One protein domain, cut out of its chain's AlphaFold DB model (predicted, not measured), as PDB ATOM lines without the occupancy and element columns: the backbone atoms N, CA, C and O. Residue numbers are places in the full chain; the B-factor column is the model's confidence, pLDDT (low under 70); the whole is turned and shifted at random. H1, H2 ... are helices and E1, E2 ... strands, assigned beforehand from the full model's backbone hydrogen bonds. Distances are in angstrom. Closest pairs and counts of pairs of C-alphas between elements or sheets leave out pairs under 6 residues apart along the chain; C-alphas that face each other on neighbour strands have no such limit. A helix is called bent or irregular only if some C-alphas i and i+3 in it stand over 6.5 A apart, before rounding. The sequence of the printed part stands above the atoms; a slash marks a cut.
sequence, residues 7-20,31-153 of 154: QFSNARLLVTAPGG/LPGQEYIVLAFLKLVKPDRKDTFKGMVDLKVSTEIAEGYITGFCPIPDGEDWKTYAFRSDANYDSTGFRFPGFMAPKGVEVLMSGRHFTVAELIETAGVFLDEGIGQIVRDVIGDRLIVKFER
ATOM      1  N   GLN A   7      49.788 -35.760   0.163       86.19
ATOM      2  CA  GLN A   7      49.860 -34.918   1.361       86.19
ATOM      3  C   GLN A   7      50.113 -33.428   1.063       86.19
ATOM      4  O   GLN A   7      49.854 -32.578   1.909       86.19
ATOM      5  N   PHE A   8      50.615 -33.107  -0.133       87.88
ATOM      6  CA  PHE A   8      50.951 -31.746  -0.560       87.88
ATOM      7  C   PHE A   8      49.948 -31.170  -1.567       87.88
ATOM      8  O   PHE A   8      50.160 -30.063  -2.059       87.88
ATOM      9  N   SER A   9      48.865 -31.892  -1.879       88.56
ATOM     10  CA  SER A   9      47.827 -31.449  -2.819       88.56
ATOM     11  C   SER A   9      47.332 -30.039  -2.474       88.56
ATOM     12  O   SER A   9      46.857 -29.801  -1.363       88.56
ATOM     13  N   ASN A  10      47.424 -29.107  -3.424       92.94
ATOM     14  CA  ASN A  10      47.082 -27.693  -3.223       92.94
ATOM     15  C   ASN A  10      46.106 -27.138  -4.275       92.94
ATOM     16  O   ASN A  10      45.734 -25.961  -4.205       92.94
ATOM     17  N   ALA A  11      45.706 -27.970  -5.237       92.69
ATOM     18  CA  ALA A  11      44.779 -27.618  -6.295       92.69
ATOM     19  C   ALA A  11      43.698 -28.690  -6.487       92.69
ATOM     20  O   ALA A  11      43.956 -29.887  -6.341       92.69
ATOM     21  N   ARG A  12      42.497 -28.232  -6.844       93.00
ATOM     22  CA  ARG A  12      41.388 -29.040  -7.362       93.00
ATOM     23  C   ARG A  12      41.078 -28.576  -8.776       93.00
ATOM     24  O   ARG A  12      41.035 -27.369  -9.016       93.00
ATOM     25  N   LEU A  13      40.857 -29.513  -9.683       92.25
ATOM     26  CA  LEU A  13      40.486 -29.237 -11.060       92.25
ATOM     27  C   LEU A  13      39.189 -29.970 -11.380       92.25
ATOM     28  O   LEU A  13      39.099 -31.170 -11.126       92.25
ATOM     29  N   LEU A  14      38.217 -29.257 -11.940       92.00
ATOM     30  CA  LEU A  14      37.037 -29.864 -12.543       92.00
ATOM     31  C   LEU A  14      37.377 -30.262 -13.979       92.00
ATOM     32  O   LEU A  14      37.756 -29.414 -14.789       92.00
ATOM     33  N   VAL A  15      37.258 -31.553 -14.275       89.50
ATOM     34  CA  VAL A  15      37.553 -32.135 -15.586       89.50
ATOM     35  C   VAL A  15      36.336 -32.917 -16.054       89.50
ATOM     36  O   VAL A  15      35.897 -33.841 -15.375       89.50
ATOM     37  N   THR A  16      35.821 -32.592 -17.235       87.69
ATOM     38  CA  THR A  16      34.738 -33.353 -17.866       87.69
ATOM     39  C   THR A  16      35.335 -34.316 -18.883       87.69
ATOM     40  O   THR A  16      35.987 -33.898 -19.842       87.69
ATOM     41  N   ALA A  17      35.139 -35.616 -18.670       84.31
ATOM     42  CA  ALA A  17      35.530 -36.633 -19.634       84.31
ATOM     43  C   ALA A  17      34.706 -36.484 -20.928       84.31
ATOM     44  O   ALA A  17      33.537 -36.100 -20.864       84.31
ATOM     45  N   PRO A  18      35.273 -36.802 -22.103       78.94
ATOM     46  CA  PRO A  18      34.506 -36.841 -23.341       78.94
ATOM     47  C   PRO A  18      33.339 -37.828 -23.203       78.94
ATOM     48  O   PRO A  18      33.511 -38.960 -22.748       78.94
ATOM     49  N   GLY A  19      32.146 -37.384 -23.592       80.44
ATOM     50  CA  GLY A  19      30.967 -38.236 -23.654       80.44
ATOM     51  C   GLY A  19      31.122 -39.379 -24.662       80.44
ATOM     52  O   GLY A  19      31.930 -39.324 -25.589       80.44
ATOM     53  N   GLY A  20      30.330 -40.435 -24.483       79.75
ATOM     54  CA  GLY A  20      30.237 -41.529 -25.451       79.75
ATOM     55  C   GLY A  20      29.234 -41.233 -26.567       79.75
ATOM     56  O   GLY A  20      28.385 -40.356 -26.441       79.75
ATOM     57  N   LEU A  31      26.278 -38.673 -25.717       83.50
ATOM     58  CA  LEU A  31      25.933 -38.748 -24.305       83.50
ATOM     59  C   LEU A  31      26.716 -37.679 -23.533       83.50
ATOM     60  O   LEU A  31      27.831 -37.342 -23.933       83.50
ATOM     61  N   PRO A  32      26.173 -37.158 -22.421       83.69
ATOM     62  CA  PRO A  32      26.922 -36.253 -21.560       83.69
ATOM     63  C   PRO A  32      28.177 -36.939 -21.001       83.69
ATOM     64  O   PRO A  32      28.196 -38.147 -20.751       83.69
ATOM     65  N   GLY A  33      29.238 -36.152 -20.839       85.00
ATOM     66  CA  GLY A  33      30.483 -36.590 -20.217       85.00
ATOM     67  C   GLY A  33      30.355 -36.742 -18.702       85.00
ATOM     68  O   GLY A  33      29.560 -36.045 -18.076       85.00
ATOM     69  N   GLN A  34      31.164 -37.622 -18.110       88.00
ATOM     70  CA  GLN A  34      31.288 -37.738 -16.653       88.00
ATOM     71  C   GLN A  34      32.239 -36.661 -16.126       88.00
ATOM     72  O   GLN A  34      33.341 -36.489 -16.653       88.00
ATOM     73  N   GLU A  35      31.847 -35.978 -15.055       90.44
ATOM     74  CA  GLU A  35      32.712 -35.023 -14.369       90.44
ATOM     75  C   GLU A  35      33.573 -35.701 -13.301       90.44
ATOM     76  O   GLU A  35      33.125 -36.593 -12.573       90.44
ATOM     77  N   TYR A  36      34.820 -35.248 -13.208       91.38
ATOM     78  CA  TYR A  36      35.818 -35.699 -12.252       91.38
ATOM     79  C   TYR A  36      36.437 -34.504 -11.530       91.38
ATOM     80  O   TYR A  36      36.774 -33.490 -12.146       91.38
ATOM     81  N   ILE A  37      36.680 -34.662 -10.228       92.31
ATOM     82  CA  ILE A  37      37.639 -33.835  -9.494       92.31
ATOM     83  C   ILE A  37      39.002 -34.479  -9.660       92.31
ATOM     84  O   ILE A  37      39.211 -35.616  -9.239       92.31
ATOM     85  N   VAL A  38      39.947 -33.724 -10.202       92.00
ATOM     86  CA  VAL A  38      41.364 -34.074 -10.186       92.00
ATOM     87  C   VAL A  38      42.047 -33.255  -9.101       92.00
ATOM     88  O   VAL A  38      41.970 -32.026  -9.073       92.00
ATOM     89  N   LEU A  39      42.726 -33.941  -8.190       92.62
ATOM     90  CA  LEU A  39      43.617 -33.315  -7.231       92.62
ATOM     91  C   LEU A  39      44.994 -33.196  -7.842       92.62
ATOM     92  O   LEU A  39      45.481 -34.113  -8.507       92.62
ATOM     93  N   ALA A  40      45.632 -32.069  -7.577       92.31
ATOM     94  CA  ALA A  40      46.980 -31.847  -8.033       92.31
ATOM     95  C   ALA A  40      47.808 -31.102  -6.992       92.31
ATOM     96  O   ALA A  40      47.310 -30.316  -6.176       92.31
ATOM     97  N   PHE A  41      49.110 -31.321  -7.080       92.75
ATOM     98  CA  PHE A  41      50.091 -30.362  -6.615       92.75
ATOM     99  C   PHE A  41      50.485 -29.497  -7.808       92.75
ATOM    100  O   PHE A  41      51.007 -30.027  -8.786       92.75
ATOM    101  N   LEU A  42      50.256 -28.188  -7.731       92.19
ATOM    102  CA  LEU A  42      50.577 -27.221  -8.776       92.19
ATOM    103  C   LEU A  42      51.427 -26.073  -8.252       92.19
ATOM    104  O   LEU A  42      51.239 -25.564  -7.144       92.19
ATOM    105  N   LYS A  43      52.344 -25.618  -9.102       91.50
ATOM    106  CA  LYS A  43      53.175 -24.448  -8.855       91.50
ATOM    107  C   LYS A  43      53.179 -23.544 -10.076       91.50
ATOM    108  O   LYS A  43      53.411 -23.999 -11.192       91.50
ATOM    109  N   LEU A  44      52.988 -22.245  -9.848       90.00
ATOM    110  CA  LEU A  44      53.125 -21.244 -10.901       90.00
ATOM    111  C   LEU A  44      54.551 -21.252 -11.465       90.00
ATOM    112  O   LEU A  44      55.543 -21.164 -10.731       90.00
ATOM    113  N   VAL A  45      54.634 -21.342 -12.786       89.06
ATOM    114  CA  VAL A  45      55.873 -21.258 -13.548       89.06
ATOM    115  C   VAL A  45      56.404 -19.834 -13.443       89.06
ATOM    116  O   VAL A  45      55.706 -18.855 -13.728       89.06
ATOM    117  N   LYS A  46      57.669 -19.717 -13.033       86.94
ATOM    118  CA  LYS A  46      58.345 -18.423 -12.947       86.94
ATOM    119  C   LYS A  46      58.482 -17.787 -14.343       86.94
ATOM    120  O   LYS A  46      58.654 -18.521 -15.316       86.94
ATOM    121  N   PRO A  47      58.443 -16.446 -14.460       82.56
ATOM    122  CA  PRO A  47      58.493 -15.761 -15.755       82.56
ATOM    123  C   PRO A  47      59.671 -16.164 -16.653       82.56
ATOM    124  O   PRO A  47      59.484 -16.345 -17.850       82.56
ATOM    125  N   ASP A  48      60.852 -16.374 -16.071       83.56
ATOM    126  CA  ASP A  48      62.090 -16.789 -16.747       83.56
ATOM    127  C   ASP A  48      62.027 -18.203 -17.350       83.56
ATOM    128  O   ASP A  48      62.766 -18.514 -18.279       83.56
ATOM    129  N   ARG A  49      61.120 -19.056 -16.858       82.19
ATOM    130  CA  ARG A  49      60.912 -20.429 -17.347       82.19
ATOM    131  C   ARG A  49      59.710 -20.580 -18.279       82.19
ATOM    132  O   ARG A  49      59.499 -21.668 -18.809       82.19
ATOM    133  N   LYS A  50      58.925 -19.520 -18.518       80.31
ATOM    134  CA  LYS A  50      57.766 -19.584 -19.432       80.31
ATOM    135  C   LYS A  50      58.179 -19.923 -20.865       80.31
ATOM    136  O   LYS A  50      57.438 -20.599 -21.574       80.31
ATOM    137  N   ASP A  51      59.384 -19.525 -21.260       80.88
ATOM    138  CA  ASP A  51      59.939 -19.775 -22.590       80.88
ATOM    139  C   ASP A  51      60.046 -21.264 -22.941       80.88
ATOM    140  O   ASP A  51      59.897 -21.625 -24.108       80.88
ATOM    141  N   THR A  52      60.206 -22.139 -21.943       79.81
ATOM    142  CA  THR A  52      60.230 -23.598 -22.129       79.81
ATOM    143  C   THR A  52      58.901 -24.146 -22.668       79.81
ATOM    144  O   THR A  52      58.874 -25.224 -23.253       79.81
ATOM    145  N   PHE A  53      57.801 -23.399 -22.526       77.38
ATOM    146  CA  PHE A  53      56.461 -23.816 -22.942       77.38
ATOM    147  C   PHE A  53      56.009 -23.199 -24.273       77.38
ATOM    148  O   PHE A  53      54.906 -23.495 -24.719       77.38
ATOM    149  N   LYS A  54      56.844 -22.399 -24.957       76.31
ATOM    150  CA  LYS A  54      56.490 -21.731 -26.232       76.31
ATOM    151  C   LYS A  54      56.012 -22.679 -27.337       76.31
ATOM    152  O   LYS A  54      55.250 -22.259 -28.197       76.31
ATOM    153  N   GLY A  55      56.475 -23.931 -27.333       72.94
ATOM    154  CA  GLY A  55      56.055 -24.947 -28.305       72.94
ATOM    155  C   GLY A  55      54.713 -25.615 -27.988       72.94
ATOM    156  O   GLY A  55      54.173 -26.307 -28.841       72.94
ATOM    157  N   MET A  56      54.188 -25.422 -26.776       72.81
ATOM    158  CA  MET A  56      52.968 -26.071 -26.272       72.81
ATOM    159  C   MET A  56      51.869 -25.065 -25.920       72.81
ATOM    160  O   MET A  56      50.695 -25.409 -25.896       72.81
ATOM    161  N   VAL A  57      52.252 -23.822 -25.631       72.81
ATOM    162  CA  VAL A  57      51.370 -22.761 -25.157       72.81
ATOM    163  C   VAL A  57      51.581 -21.523 -26.003       72.81
ATOM    164  O   VAL A  57      52.705 -21.024 -26.107       72.81
ATOM    165  N   ASP A  58      50.492 -20.956 -26.519       73.50
ATOM    166  CA  ASP A  58      50.544 -19.595 -27.034       73.50
ATOM    167  C   ASP A  58      50.699 -18.606 -25.866       73.50
ATOM    168  O   ASP A  58      49.751 -18.229 -25.167       73.50
ATOM    169  N   LEU A  59      51.946 -18.190 -25.637       72.94
ATOM    170  CA  LEU A  59      52.299 -17.238 -24.588       72.94
ATOM    171  C   LEU A  59      51.706 -15.840 -24.812       72.94
ATOM    172  O   LEU A  59      51.725 -15.036 -23.883       72.94
ATOM    173  N   LYS A  60      51.187 -15.519 -26.009       71.75
ATOM    174  CA  LYS A  60      50.571 -14.208 -26.273       71.75
ATOM    175  C   LYS A  60      49.206 -14.063 -25.603       71.75
ATOM    176  O   LYS A  60      48.841 -12.951 -25.232       71.75
ATOM    177  N   VAL A  61      48.485 -15.171 -25.432       67.94
ATOM    178  CA  VAL A  61      47.133 -15.211 -24.843       67.94
ATOM    179  C   VAL A  61      47.114 -15.746 -23.407       67.94
ATOM    180  O   VAL A  61      46.102 -15.643 -22.719       67.94
ATOM    181  N   SER A  62      48.236 -16.282 -22.923       65.06
ATOM    182  CA  SER A  62      48.326 -16.921 -21.605       65.06
ATOM    183  C   SER A  62      48.797 -15.954 -20.522       65.06
ATOM    184  O   SER A  62      49.866 -15.349 -20.635       65.06
ATOM    185  N   THR A  63      48.051 -15.851 -19.424       70.44
ATOM    186  CA  THR A  63      48.416 -14.997 -18.280       70.44
ATOM    187  C   THR A  63      49.460 -15.676 -17.412       70.44
ATOM    188  O   THR A  63      50.519 -15.123 -17.087       70.44
ATOM    189  N   GLU A  64      49.171 -16.920 -17.055       84.69
ATOM    190  CA  GLU A  64      49.930 -17.717 -16.109       84.69
ATOM    191  C   GLU A  64      49.966 -19.170 -16.582       84.69
ATOM    192  O   GLU A  64      49.071 -19.641 -17.278       84.69
ATOM    193  N   ILE A  65      51.038 -19.868 -16.223       87.06
ATOM    194  CA  ILE A  65      51.183 -21.303 -16.454       87.06
ATOM    195  C   ILE A  65      51.491 -21.906 -15.089       87.06
ATOM    196  O   ILE A  65      52.339 -21.370 -14.372       87.06
ATOM    197  N   ALA A  66      50.822 -22.992 -14.725       89.81
ATOM    198  CA  ALA A  66      51.209 -23.833 -13.602       89.81
ATOM    199  C   ALA A  66      51.704 -25.188 -14.102       89.81
ATOM    200  O   ALA A  66      51.172 -25.738 -15.061       89.81
ATOM    201  N   GLU A  67      52.710 -25.731 -13.427       89.00
ATOM    202  CA  GLU A  67      53.188 -27.095 -13.642       89.00
ATOM    203  C   GLU A  67      53.139 -27.888 -12.339       89.00
ATOM    204  O   GLU A  67      53.300 -27.331 -11.247       89.00
ATOM    205  N   GLY A  68      52.939 -29.197 -12.456       90.19
ATOM    206  CA  GLY A  68      52.941 -30.091 -11.314       90.19
ATOM    207  C   GLY A  68      52.473 -31.496 -11.661       90.19
ATOM    208  O   GLY A  68      52.768 -31.980 -12.753       90.19
ATOM    209  N   TYR A  69      51.788 -32.152 -10.728       89.44
ATOM    210  CA  TYR A  69      51.445 -33.574 -10.824       89.44
ATOM    211  C   TYR A  69      50.056 -33.851 -10.266       89.44
ATOM    212  O   TYR A  69      49.630 -33.203  -9.303       89.44
ATOM    213  N   ILE A  70      49.378 -34.828 -10.862       90.88
ATOM    214  CA  ILE A  70      48.139 -35.384 -10.336       90.88
ATOM    215  C   ILE A  70      48.460 -36.132  -9.047       90.88
ATOM    216  O   ILE A  70      49.423 -36.891  -8.962       90.88
ATOM    217  N   THR A  71      47.643 -35.895  -8.031       91.50
ATOM    218  CA  THR A  71      47.773 -36.539  -6.726       91.50
ATOM    219  C   THR A  71      46.613 -37.473  -6.400       91.50
ATOM    220  O   THR A  71      46.667 -38.227  -5.435       91.50
ATOM    221  N   GLY A  72      45.563 -37.434  -7.213       91.25
ATOM    222  CA  GLY A  72      44.432 -38.342  -7.156       91.25
ATOM    223  C   GLY A  72      43.261 -37.805  -7.962       91.25
ATOM    224  O   GLY A  72      43.296 -36.673  -8.448       91.25
ATOM    225  N   PHE A  73      42.214 -38.602  -8.093       92.25
ATOM    226  CA  PHE A  73      40.986 -38.186  -8.756       92.25
ATOM    227  C   PHE A  73      39.771 -38.918  -8.189       92.25
ATOM    228  O   PHE A  73      39.894 -39.943  -7.525       92.25
ATOM    229  N   CYS A  74      38.588 -38.371  -8.444       92.62
ATOM    230  CA  CYS A  74      37.317 -38.977  -8.071       92.62
ATOM    231  C   CYS A  74      36.230 -38.510  -9.046       92.62
ATOM    232  O   CYS A  74      36.222 -37.321  -9.381       92.62
ATOM    233  N   PRO A  75      35.311 -39.381  -9.499       92.00
ATOM    234  CA  PRO A  75      34.093 -38.918 -10.158       92.00
ATOM    235  C   PRO A  75      33.279 -38.040  -9.198       92.00
ATOM    236  O   PRO A  75      33.267 -38.279  -7.989       92.00
ATOM    237  N   ILE A  76      32.618 -37.012  -9.729       91.25
ATOM    238  CA  ILE A  76      31.711 -36.158  -8.954       91.25
ATOM    239  C   ILE A  76      30.305 -36.756  -9.020       91.25
ATOM    240  O   ILE A  76      29.804 -36.969 -10.126       91.25
ATOM    241  N   PRO A  77      29.659 -37.027  -7.874       89.75
ATOM    242  CA  PRO A  77      28.250 -37.396  -7.856       89.75
ATOM    243  C   PRO A  77      27.360 -36.250  -8.351       89.75
ATOM    244  O   PRO A  77      27.611 -35.082  -8.051       89.75
ATOM    245  N   ASP A  78      26.285 -36.586  -9.061       85.62
ATOM    246  CA  ASP A  78      25.350 -35.596  -9.597       85.62
ATOM    247  C   ASP A  78      24.815 -34.654  -8.504       85.62
ATOM    248  O   ASP A  78      24.280 -35.089  -7.482       85.62
ATOM    249  N   GLY A  79      24.921 -33.345  -8.750       83.25
ATOM    250  CA  GLY A  79      24.409 -32.300  -7.858       83.25
ATOM    251  C   GLY A  79      25.357 -31.871  -6.733       83.25
ATOM    252  O   GLY A  79      25.018 -30.939  -6.004       83.25
ATOM    253  N   GLU A  80      26.531 -32.490  -6.606       90.88
ATOM    254  CA  GLU A  80      27.560 -32.073  -5.648       90.88
ATOM    255  C   GLU A  80      28.394 -30.890  -6.163       90.88
ATOM    256  O   GLU A  80      28.732 -30.792  -7.344       90.88
ATOM    257  N   ASP A  81      28.784 -29.987  -5.259       90.88
ATOM    258  CA  ASP A  81      29.706 -28.895  -5.587       90.88
ATOM    259  C   ASP A  81      31.156 -29.382  -5.507       90.88
ATOM    260  O   ASP A  81      31.724 -29.567  -4.427       90.88
ATOM    261  N   TRP A  82      31.799 -29.513  -6.665       90.62
ATOM    262  CA  TRP A  82      33.179 -29.979  -6.794       90.62
ATOM    263  C   TRP A  82      34.198 -29.191  -5.941       90.62
ATOM    264  O   TRP A  82      35.226 -29.735  -5.509       90.62
ATOM    265  N   LYS A  83      33.927 -27.907  -5.655       90.38
ATOM    266  CA  LYS A  83      34.822 -27.038  -4.870       90.38
ATOM    267  C   LYS A  83      34.857 -27.431  -3.401       90.38
ATOM    268  O   LYS A  83      35.892 -27.257  -2.754       90.38
ATOM    269  N   THR A  84      33.753 -27.959  -2.881       89.50
ATOM    270  CA  THR A  84      33.558 -28.241  -1.452       89.50
ATOM    271  C   THR A  84      33.378 -29.726  -1.147       89.50
ATOM    272  O   THR A  84      33.640 -30.136  -0.016       89.50
ATOM    273  N   TYR A  85      33.065 -30.544  -2.155       89.69
ATOM    274  CA  TYR A  85      32.858 -31.982  -2.035       89.69
ATOM    275  C   TYR A  85      34.014 -32.703  -1.319       89.69
ATOM    276  O   TYR A  85      35.204 -32.427  -1.548       89.69
ATOM    277  N   ALA A  86      33.648 -33.630  -0.431       87.25
ATOM    278  CA  ALA A  86      34.548 -34.390   0.430       87.25
ATOM    279  C   ALA A  86      35.038 -35.678  -0.259       87.25
ATOM    280  O   ALA A  86      34.750 -36.793   0.165       87.25
ATOM    281  N   PHE A  87      35.832 -35.520  -1.317       84.50
ATOM    282  CA  PHE A  87      36.280 -36.623  -2.177       84.50
ATOM    283  C   PHE A  87      37.118 -37.704  -1.467       84.50
ATOM    284  O   PHE A  87      37.053 -38.856  -1.862       84.50
ATOM    285  N   ARG A  88      37.899 -37.391  -0.415       84.69
ATOM    286  CA  ARG A  88      38.802 -38.381   0.231       84.69
ATOM    287  C   ARG A  88      38.062 -39.522   0.929       84.69
ATOM    288  O   ARG A  88      38.671 -40.545   1.223       84.69
ATOM    289  N   SER A  89      36.794 -39.306   1.262       86.38
ATOM    290  CA  SER A  89      35.919 -40.310   1.867       86.38
ATOM    291  C   SER A  89      35.079 -41.068   0.841       86.38
ATOM    292  O   SER A  89      34.362 -41.985   1.237       86.38
ATOM    293  N   ASP A  90      35.137 -40.697  -0.441       90.38
ATOM    294  CA  ASP A  90      34.396 -41.399  -1.484       90.38
ATOM    295  C   ASP A  90      35.043 -42.755  -1.790       90.38
ATOM    296  O   ASP A  90      36.266 -42.892  -1.830       90.38
ATOM    297  N   ALA A  91      34.211 -43.770  -2.016       89.06
ATOM    298  CA  ALA A  91      34.679 -45.121  -2.311       89.06
ATOM    299  C   ALA A  91      35.392 -45.224  -3.672       89.06
ATOM    300  O   ALA A  91      36.194 -46.134  -3.871       89.06
ATOM    301  N   ASN A  92      35.111 -44.301  -4.593       90.62
ATOM    302  CA  ASN A  92      35.716 -44.220  -5.920       90.62
ATOM    303  C   ASN A  92      36.934 -43.289  -5.953       90.62
ATOM    304  O   ASN A  92      37.451 -43.001  -7.035       90.62
ATOM    305  N   TYR A  93      37.386 -42.792  -4.798       91.31
ATOM    306  CA  TYR A  93      38.593 -41.985  -4.734       91.31
ATOM    307  C   TYR A  93      39.826 -42.822  -5.068       91.31
ATOM    308  O   TYR A  93      40.155 -43.798  -4.390       91.31
ATOM    309  N   ASP A  94      40.542 -42.386  -6.095       91.31
ATOM    310  CA  ASP A  94      41.806 -42.961  -6.515       91.31
ATOM    311  C   ASP A  94      42.954 -42.022  -6.110       91.31
ATOM    312  O   ASP A  94      43.019 -40.862  -6.525       91.31
ATOM    313  N   SER A  95      43.873 -42.523  -5.284       90.94
ATOM    314  CA  SER A  95      45.053 -41.792  -4.796       90.94
ATOM    315  C   SER A  95      46.346 -42.136  -5.540       90.94
ATOM    316  O   SER A  95      47.433 -41.736  -5.120       90.94
ATOM    317  N   THR A  96      46.272 -42.887  -6.639       87.75
ATOM    318  CA  THR A  96      47.457 -43.355  -7.376       87.75
ATOM    319  C   THR A  96      48.231 -42.233  -8.056       87.75
ATOM    320  O   THR A  96      49.413 -42.395  -8.344       87.75
ATOM    321  N   GLY A  97      47.587 -41.087  -8.287       84.88
ATOM    322  CA  GLY A  97      48.195 -39.967  -8.998       84.88
ATOM    323  C   GLY A  97      48.254 -40.171 -10.513       84.88
ATOM    324  O   GLY A  97      48.864 -39.359 -11.201       84.88
ATOM    325  N   PHE A  98      47.636 -41.220 -11.055       86.12
ATOM    326  CA  PHE A  98      47.531 -41.423 -12.499       86.12
ATOM    327  C   PHE A  98      46.241 -40.825 -13.052       86.12
ATOM    328  O   PHE A  98      45.262 -40.633 -12.332       86.12
ATOM    329  N   ARG A  99      46.230 -40.512 -14.347       83.44
ATOM    330  CA  ARG A  99      45.007 -40.120 -15.049       83.44
ATOM    331  C   ARG A  99      43.993 -41.261 -15.056       83.44
ATOM    332  O   ARG A  99      44.354 -42.426 -15.218       83.44
ATOM    333  N   PHE A 100      42.715 -40.906 -14.963       80.88
ATOM    334  CA  PHE A 100      41.632 -41.868 -15.135       80.88
ATOM    335  C   PHE A 100      41.553 -42.381 -16.587       80.88
ATOM    336  O   PHE A 100      41.955 -41.677 -17.521       80.88
ATOM    337  N   PRO A 101      41.025 -43.596 -16.826       72.25
ATOM    338  CA  PRO A 101      40.824 -44.111 -18.177       72.25
ATOM    339  C   PRO A 101      39.959 -43.172 -19.030       72.25
ATOM    340  O   PRO A 101      38.876 -42.772 -18.616       72.25
ATOM    341  N   GLY A 102      40.425 -42.829 -20.234       68.88
ATOM    342  CA  GLY A 102      39.718 -41.892 -21.116       68.88
ATOM    343  C   GLY A 102      39.937 -40.413 -20.781       68.88
ATOM    344  O   GLY A 102      39.277 -39.557 -21.367       68.88
ATOM    345  N   PHE A 103      40.873 -40.098 -19.879       74.38
ATOM    346  CA  PHE A 103      41.349 -38.734 -19.688       74.38
ATOM    347  C   PHE A 103      41.912 -38.191 -21.004       74.38
ATOM    348  O   PHE A 103      42.951 -38.643 -21.485       74.38
ATOM    349  N   MET A 104      41.228 -37.203 -21.566       71.75
ATOM    350  CA  MET A 104      41.744 -36.361 -22.636       71.75
ATOM    351  C   MET A 104      41.855 -34.957 -22.072       71.75
ATOM    352  O   MET A 104      40.873 -34.472 -21.513       71.75
ATOM    353  N   ALA A 105      43.023 -34.323 -22.193       70.25
ATOM    354  CA  ALA A 105      43.239 -32.962 -21.707       70.25
ATOM    355  C   ALA A 105      42.172 -32.014 -22.305       70.25
ATOM    356  O   ALA A 105      42.198 -31.756 -23.514       70.25
ATOM    357  N   PRO A 106      41.191 -31.526 -21.519       70.38
ATOM    358  CA  PRO A 106      40.132 -30.709 -22.076       70.38
ATOM    359  C   PRO A 106      40.581 -29.249 -22.151       70.38
ATOM    360  O   PRO A 106      41.387 -28.763 -21.351       70.38
ATOM    361  N   LYS A 107      40.015 -28.533 -23.125       65.75
ATOM    362  CA  LYS A 107      40.328 -27.121 -23.391       65.75
ATOM    363  C   LYS A 107      39.785 -26.155 -22.334       65.75
ATOM    364  O   LYS A 107      40.233 -25.017 -22.289       65.75
ATOM    365  N   GLY A 108      38.826 -26.596 -21.521       74.75
ATOM    366  CA  GLY A 108      38.219 -25.804 -20.458       74.75
ATOM    367  C   GLY A 108      38.114 -26.625 -19.184       74.75
ATOM    368  O   GLY A 108      37.254 -27.494 -19.080       74.75
ATOM    369  N   VAL A 109      39.001 -26.352 -18.235       85.31
ATOM    370  CA  VAL A 109      38.915 -26.817 -16.851       85.31
ATOM    371  C   VAL A 109      38.719 -25.632 -15.925       85.31
ATOM    372  O   VAL A 109      39.283 -24.555 -16.144       85.31
ATOM    373  N   GLU A 110      37.970 -25.853 -14.852       90.12
ATOM    374  CA  GLU A 110      37.970 -24.938 -13.719       90.12
ATOM    375  C   GLU A 110      39.017 -25.382 -12.706       90.12
ATOM    376  O   GLU A 110      39.143 -26.567 -12.404       90.12
ATOM    377  N   VAL A 111      39.762 -24.429 -12.150       91.12
ATOM    378  CA  VAL A 111      40.837 -24.719 -11.199       91.12
ATOM    379  C   VAL A 111      40.645 -23.906  -9.935       91.12
ATOM    380  O   VAL A 111      40.548 -22.683  -9.975       91.12
ATOM    381  N   LEU A 112      40.643 -24.584  -8.794       91.56
ATOM    382  CA  LEU A 112      40.735 -23.975  -7.476       91.56
ATOM    383  C   LEU A 112      42.123 -24.271  -6.911       91.56
ATOM    384  O   LEU A 112      42.404 -25.400  -6.523       91.56
ATOM    385  N   MET A 113      42.992 -23.263  -6.854       90.62
ATOM    386  CA  MET A 113      44.369 -23.395  -6.369       90.62
ATOM    387  C   MET A 113      44.657 -22.327  -5.316       90.62
ATOM    388  O   MET A 113      44.526 -21.133  -5.586       90.62
ATOM    389  N   SER A 114      45.076 -22.744  -4.117       80.62
ATOM    390  CA  SER A 114      45.442 -21.829  -3.018       80.62
ATOM    391  C   SER A 114      44.385 -20.743  -2.732       80.62
ATOM    392  O   SER A 114      44.721 -19.583  -2.501       80.62
ATOM    393  N   GLY A 115      43.097 -21.102  -2.806       78.50
ATOM    394  CA  GLY A 115      41.969 -20.186  -2.587       78.50
ATOM    395  C   GLY A 115      41.630 -19.259  -3.763       78.50
ATOM    396  O   GLY A 115      40.695 -18.472  -3.655       78.50
ATOM    397  N   ARG A 116      42.350 -19.345  -4.888       83.50
ATOM    398  CA  ARG A 116      42.022 -18.637  -6.133       83.50
ATOM    399  C   ARG A 116      41.277 -19.565  -7.078       83.50
ATOM    400  O   ARG A 116      41.714 -20.695  -7.300       83.50
ATOM    401  N   HIS A 117      40.176 -19.075  -7.636       85.12
ATOM    402  CA  HIS A 117      39.395 -19.780  -8.646       85.12
ATOM    403  C   HIS A 117      39.720 -19.217 -10.031       85.12
ATOM    404  O   HIS A 117      39.688 -18.005 -10.238       85.12
ATOM    405  N   PHE A 118      40.049 -20.112 -10.955       82.75
ATOM    406  CA  PHE A 118      40.296 -19.829 -12.359       82.75
ATOM    407  C   PHE A 118      39.236 -20.562 -13.180       82.75
ATOM    408  O   PHE A 118      39.167 -21.789 -13.146       82.75
ATOM    409  N   THR A 119      38.400 -19.804 -13.887       72.50
ATOM    410  CA  THR A 119      37.240 -20.340 -14.621       72.50
ATOM    411  C   THR A 119      37.610 -20.911 -15.987       72.50
ATOM    412  O   THR A 119      36.895 -21.755 -16.510       72.50
ATOM    413  N   VAL A 120      38.715 -20.445 -16.576       70.31
ATOM    414  CA  VAL A 120      39.197 -20.941 -17.867       70.31
ATOM    415  C   VAL A 120      40.664 -21.294 -17.741       70.31
ATOM    416  O   VAL A 120      41.543 -20.430 -17.634       70.31
ATOM    417  N   ALA A 121      40.908 -22.594 -17.745       70.50
ATOM    418  CA  ALA A 121      42.224 -23.159 -17.886       70.50
ATOM    419  C   ALA A 121      42.223 -24.266 -18.939       70.50
ATOM    420  O   ALA A 121      41.221 -24.941 -19.151       70.50
ATOM    421  N   GLU A 122      43.362 -24.457 -19.585       77.81
ATOM    422  CA  GLU A 122      43.577 -25.545 -20.533       77.81
ATOM    423  C   GLU A 122      44.591 -26.507 -19.926       77.81
ATOM    424  O   GLU A 122      45.678 -26.091 -19.500       77.81
ATOM    425  N   LEU A 123      44.226 -27.790 -19.867       77.62
ATOM    426  CA  LEU A 123      45.192 -28.838 -19.579       77.62
ATOM    427  C   LEU A 123      45.967 -29.116 -20.853       77.62
ATOM    428  O   LEU A 123      45.394 -29.449 -21.884       77.62
ATOM    429  N   ILE A 124      47.281 -28.972 -20.775       73.50
ATOM    430  CA  ILE A 124      48.142 -29.292 -21.903       73.50
ATOM    431  C   ILE A 124      48.342 -30.796 -21.907       73.50
ATOM    432  O   ILE A 124      48.724 -31.373 -20.885       73.50
ATOM    433  N   GLU A 125      48.112 -31.419 -23.059       68.88
ATOM    434  CA  GLU A 125      48.464 -32.818 -23.241       68.88
ATOM    435  C   GLU A 125      49.981 -32.971 -23.115       68.88
ATOM    436  O   GLU A 125      50.754 -32.389 -23.880       68.88
ATOM    437  N   THR A 126      50.407 -33.716 -22.101       63.56
ATOM    438  CA  THR A 126      51.828 -33.977 -21.850       63.56
ATOM    439  C   THR A 126      52.237 -35.370 -22.294       63.56
ATOM    440  O   THR A 126      53.440 -35.618 -22.386       63.56
ATOM    441  N   ALA A 127      51.273 -36.243 -22.622       55.97
ATOM    442  CA  ALA A 127      51.542 -37.593 -23.088       55.97
ATOM    443  C   ALA A 127      52.447 -37.568 -24.327       55.97
ATOM    444  O   ALA A 127      52.093 -37.035 -25.379       55.97
ATOM    445  N   GLY A 128      53.646 -38.132 -24.181       51.91
ATOM    446  CA  GLY A 128      54.617 -38.282 -25.266       51.91
ATOM    447  C   GLY A 128      55.386 -37.015 -25.660       51.91
ATOM    448  O   GLY A 128      56.262 -37.099 -26.516       51.91
ATOM    449  N   VAL A 129      55.118 -35.852 -25.050       55.41
ATOM    450  CA  VAL A 129      55.772 -34.593 -25.457       55.41
ATOM    451  C   VAL A 129      57.073 -34.344 -24.681       55.41
ATOM    452  O   VAL A 129      57.973 -33.700 -25.210       55.41
ATOM    453  N   PHE A 130      57.254 -34.903 -23.477       51.66
ATOM    454  CA  PHE A 130      58.508 -34.780 -22.718       51.66
ATOM    455  C   PHE A 130      58.749 -35.960 -21.765       51.66
ATOM    456  O   PHE A 130      58.013 -36.127 -20.804       51.66
ATOM    457  N   LEU A 131      59.861 -36.679 -21.961       52.16
ATOM    458  CA  LEU A 131      60.539 -37.538 -20.971       52.16
ATOM    459  C   LEU A 131      59.756 -38.708 -20.347       52.16
ATOM    460  O   LEU A 131      60.336 -39.369 -19.499       52.16
ATOM    461  N   ASP A 132      58.533 -39.044 -20.759       55.94
ATOM    462  CA  ASP A 132      57.803 -40.202 -20.195       55.94
ATOM    463  C   ASP A 132      58.480 -41.564 -20.468       55.94
ATOM    464  O   ASP A 132      58.021 -42.589 -19.988       55.94
ATOM    465  N   GLU A 133      59.606 -41.589 -21.184       61.31
ATOM    466  CA  GLU A 133      60.472 -42.755 -21.343       61.31
ATOM    467  C   GLU A 133      61.753 -42.627 -20.495       61.31
ATOM    468  O   GLU A 133      62.294 -41.539 -20.266       61.31
ATOM    469  N   GLY A 134      62.283 -43.755 -20.016       72.50
ATOM    470  CA  GLY A 134      63.501 -43.774 -19.201       72.50
ATOM    471  C   GLY A 134      63.289 -43.154 -17.816       72.50
ATOM    472  O   GLY A 134      62.472 -43.638 -17.038       72.50
ATOM    473  N   ILE A 135      64.037 -42.094 -17.480       69.25
ATOM    474  CA  ILE A 135      63.958 -41.470 -16.145       69.25
ATOM    475  C   ILE A 135      62.573 -40.876 -15.878       69.25
ATOM    476  O   ILE A 135      62.109 -40.962 -14.745       69.25
ATOM    477  N   GLY A 136      61.887 -40.296 -16.867       73.06
ATOM    478  CA  GLY A 136      60.565 -39.737 -16.587       73.06
ATOM    479  C   GLY A 136      59.485 -40.802 -16.409       73.06
ATOM    480  O   GLY A 136      58.588 -40.558 -15.612       73.06
ATOM    481  N   GLN A 137      59.629 -42.011 -16.976       76.00
ATOM    482  CA  GLN A 137      58.783 -43.153 -16.590       76.00
ATOM    483  C   GLN A 137      58.977 -43.491 -15.108       76.00
ATOM    484  O   GLN A 137      58.002 -43.644 -14.384       76.00
ATOM    485  N   ILE A 138      60.224 -43.527 -14.624       78.06
ATOM    486  CA  ILE A 138      60.516 -43.780 -13.202       78.06
ATOM    487  C   ILE A 138      59.898 -42.685 -12.324       78.06
ATOM    488  O   ILE A 138      59.304 -42.971 -11.289       78.06
ATOM    489  N   VAL A 139      60.026 -41.419 -12.729       78.19
ATOM    490  CA  VAL A 139      59.421 -40.293 -12.002       78.19
ATOM    491  C   VAL A 139      57.899 -40.418 -11.990       78.19
ATOM    492  O   VAL A 139      57.298 -40.243 -10.937       78.19
ATOM    493  N   ARG A 140      57.285 -40.760 -13.123       80.12
ATOM    494  CA  ARG A 140      55.846 -40.985 -13.261       80.12
ATOM    495  C   ARG A 140      55.362 -42.129 -12.372       80.12
ATOM    496  O   ARG A 140      54.400 -41.943 -11.638       80.12
ATOM    497  N   ASP A 141      56.056 -43.262 -12.378       81.38
ATOM    498  CA  ASP A 141      55.714 -44.441 -11.571       81.38
ATOM    499  C   ASP A 141      55.763 -44.154 -10.063       81.38
ATOM    500  O   ASP A 141      55.062 -44.797  -9.282       81.38
ATOM    501  N   VAL A 142      56.588 -43.188  -9.646       83.25
ATOM    502  CA  VAL A 142      56.746 -42.804  -8.237       83.25
ATOM    503  C   VAL A 142      55.828 -41.647  -7.838       83.25
ATOM    504  O   VAL A 142      55.299 -41.646  -6.729       83.25
ATOM    505  N   ILE A 143      55.683 -40.632  -8.690       83.12
ATOM    506  CA  ILE A 143      55.067 -39.343  -8.341       83.12
ATOM    507  C   ILE A 143      53.647 -39.200  -8.906       83.12
ATOM    508  O   ILE A 143      52.827 -38.511  -8.296       83.12
ATOM    509  N   GLY A 144      53.339 -39.863 -10.018       84.62
ATOM    510  CA  GLY A 144      52.087 -39.717 -10.755       84.62
ATOM    511  C   GLY A 144      52.246 -38.938 -12.061       84.62
ATOM    512  O   GLY A 144      53.339 -38.525 -12.460       84.62
ATOM    513  N   ASP A 145      51.124 -38.732 -12.745       85.25
ATOM    514  CA  ASP A 145      51.069 -38.095 -14.055       85.25
ATOM    515  C   ASP A 145      51.333 -36.590 -13.962       85.25
ATOM    516  O   ASP A 145      50.753 -35.865 -13.146       85.25
ATOM    517  N   ARG A 146      52.204 -36.095 -14.847       85.12
ATOM    518  CA  ARG A 146      52.525 -34.671 -14.932       85.12
ATOM    519  C   ARG A 146      51.354 -33.882 -15.508       85.12
ATOM    520  O   ARG A 146      50.792 -34.243 -16.540       85.12
ATOM    521  N   LEU A 147      51.085 -32.732 -14.905       85.06
ATOM    522  CA  LEU A 147      50.041 -31.805 -15.312       85.06
ATOM    523  C   LEU A 147      50.644 -30.428 -15.624       85.06
ATOM    524  O   LEU A 147      51.460 -29.906 -14.858       85.06
ATOM    525  N   ILE A 148      50.234 -29.830 -16.740       87.25
ATOM    526  CA  ILE A 148      50.514 -28.426 -17.048       87.25
ATOM    527  C   ILE A 148      49.183 -27.738 -17.317       87.25
ATOM    528  O   ILE A 148      48.375 -28.224 -18.106       87.25
ATOM    529  N   VAL A 149      48.975 -26.611 -16.646       87.19
ATOM    530  CA  VAL A 149      47.762 -25.804 -16.741       87.19
ATOM    531  C   VAL A 149      48.119 -24.442 -17.292       87.19
ATOM    532  O   VAL A 149      48.977 -23.749 -16.743       87.19
ATOM    533  N   LYS A 150      47.433 -24.040 -18.352       87.25
ATOM    534  CA  LYS A 150      47.454 -22.677 -18.875       87.25
ATOM    535  C   LYS A 150      46.258 -21.921 -18.308       87.25
ATOM    536  O   LYS A 150      45.148 -22.416 -18.428       87.25
ATOM    537  N   PHE A 151      46.463 -20.734 -17.747       85.38
ATOM    538  CA  PHE A 151      45.380 -19.845 -17.313       85.38
ATOM    539  C   PHE A 151      45.208 -18.702 -18.313       85.38
ATOM    540  O   PHE A 151      46.184 -18.025 -18.663       85.38
ATOM    541  N   GLU A 152      43.977 -18.476 -18.765       75.88
ATOM    542  CA  GLU A 152      43.667 -17.413 -19.726       75.88
ATOM    543  C   GLU A 152      43.476 -16.050 -19.052       75.88
ATOM    544  O   GLU A 152      43.303 -15.941 -17.833       75.88
ATOM    545  N   ARG A 153      43.625 -14.984 -19.845       62.28
ATOM    546  CA  ARG A 153      43.553 -13.587 -19.400       62.28
ATOM    547  C   ARG A 153      42.138 -13.098 -19.677       62.28
ATOM    548  O   ARG A 153      41.747 -13.071 -20.839       62.28
TER     549      ARG A 153
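This is residues 7 to 20 and 31 to 153 of the 154 residues of an uncharacterized protein of Synechococcus sp. SYN20 (UniProt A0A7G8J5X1). Six strands form a small closed barrel, with two short helices, H1 and H2, on it at separate places, both next to E3. E2, E3 and E5 bend sharply as they run round the barrel, and residues 76 to 108, a long stretch with no named element, join E3 to E4. Round the ring run E1, E2, E3, E6, E5, E4 and back to E1, each pair of neighbours antiparallel. The printed part has 137 residues, with E1, E2, H1, E3, E4, E5, H2 and E6 along the chain; the class is mixed, helices and strands, with under half of the residues in named elements. The whole is compact and rounded, with a radius of gyration of the C-alphas of 14.6 A and spans of 40 by 36 by 32 A.

E1, residues 11 to 16, has E2, residues 35 to 44, on one side, with N 13 and O 38 2.8 A apart, and E4, residues 109 to 113, on the other side, with N 14 and O 110 2.9 A apart. E2 bends by 68 degrees at residue 41 and is the antiparallel neighbour of E3, residues 62 to 75, with N 39 and O 72 2.8 A apart. E3 bends by 89 degrees at residue 71; its other neighbour is E6, residues 146 to 152, with N 66 and O 149 2.8 A apart. E5, residues 116 to 123, bends by 79 degrees at residue 119 and has staggered pairing: residues 116 to 121 pair with E4, its hairpin partner, N 118 and O 111 being 2.8 A apart, and residues 121 to 123 with E6, N 122 and O 150 being 2.9 A apart. These N and O pairs are within hydrogen-bond range. H1, residues 47 to 53, is on the barrel and outside it, its closest C-alphas to E3 being those of Lys 50 and Ile 65, 7.4 A apart. H2, residues 135 to 143, is on the barrel too; its closest C-alphas to E3 are those of Ile 143 and Tyr 69, 7.3 A apart. H1 and H2 are apart. Every O i to N i+4 pair of H2 is within hydrogen-bond range; H1 has 0 of 3, but 3 of 4 O i to N i+3 pairs, and is only just irregular, with C-alphas 48 and 51 6.9 A apart.

E1 begins at C-alpha 11, (44.779, -27.618, -6.295), and is 16.4 A long from first to last C-alpha. E2 measures 24.9 A, H1 11.0 A and E3, the longest strand by residues, 28.6 A. E4 measures 12.3 A, E5 17.2 A, H2 12.0 A and E6 20.0 A, ending at C-alpha 152, (43.667, -17.413, -19.726).

The two C-alphas farthest apart, those of Leu 31 and Asp 48, are 43.0 A from each other. Residues 21 to 30 are cut out between E1 and E2, and C-alphas 20 and 31 are 5.3 A apart across the cut. The links E3 to E4 and E5 to H2 are long. The mean pLDDT of the printed part is 81.8; 15 residues are under 70, among them 125 to 133.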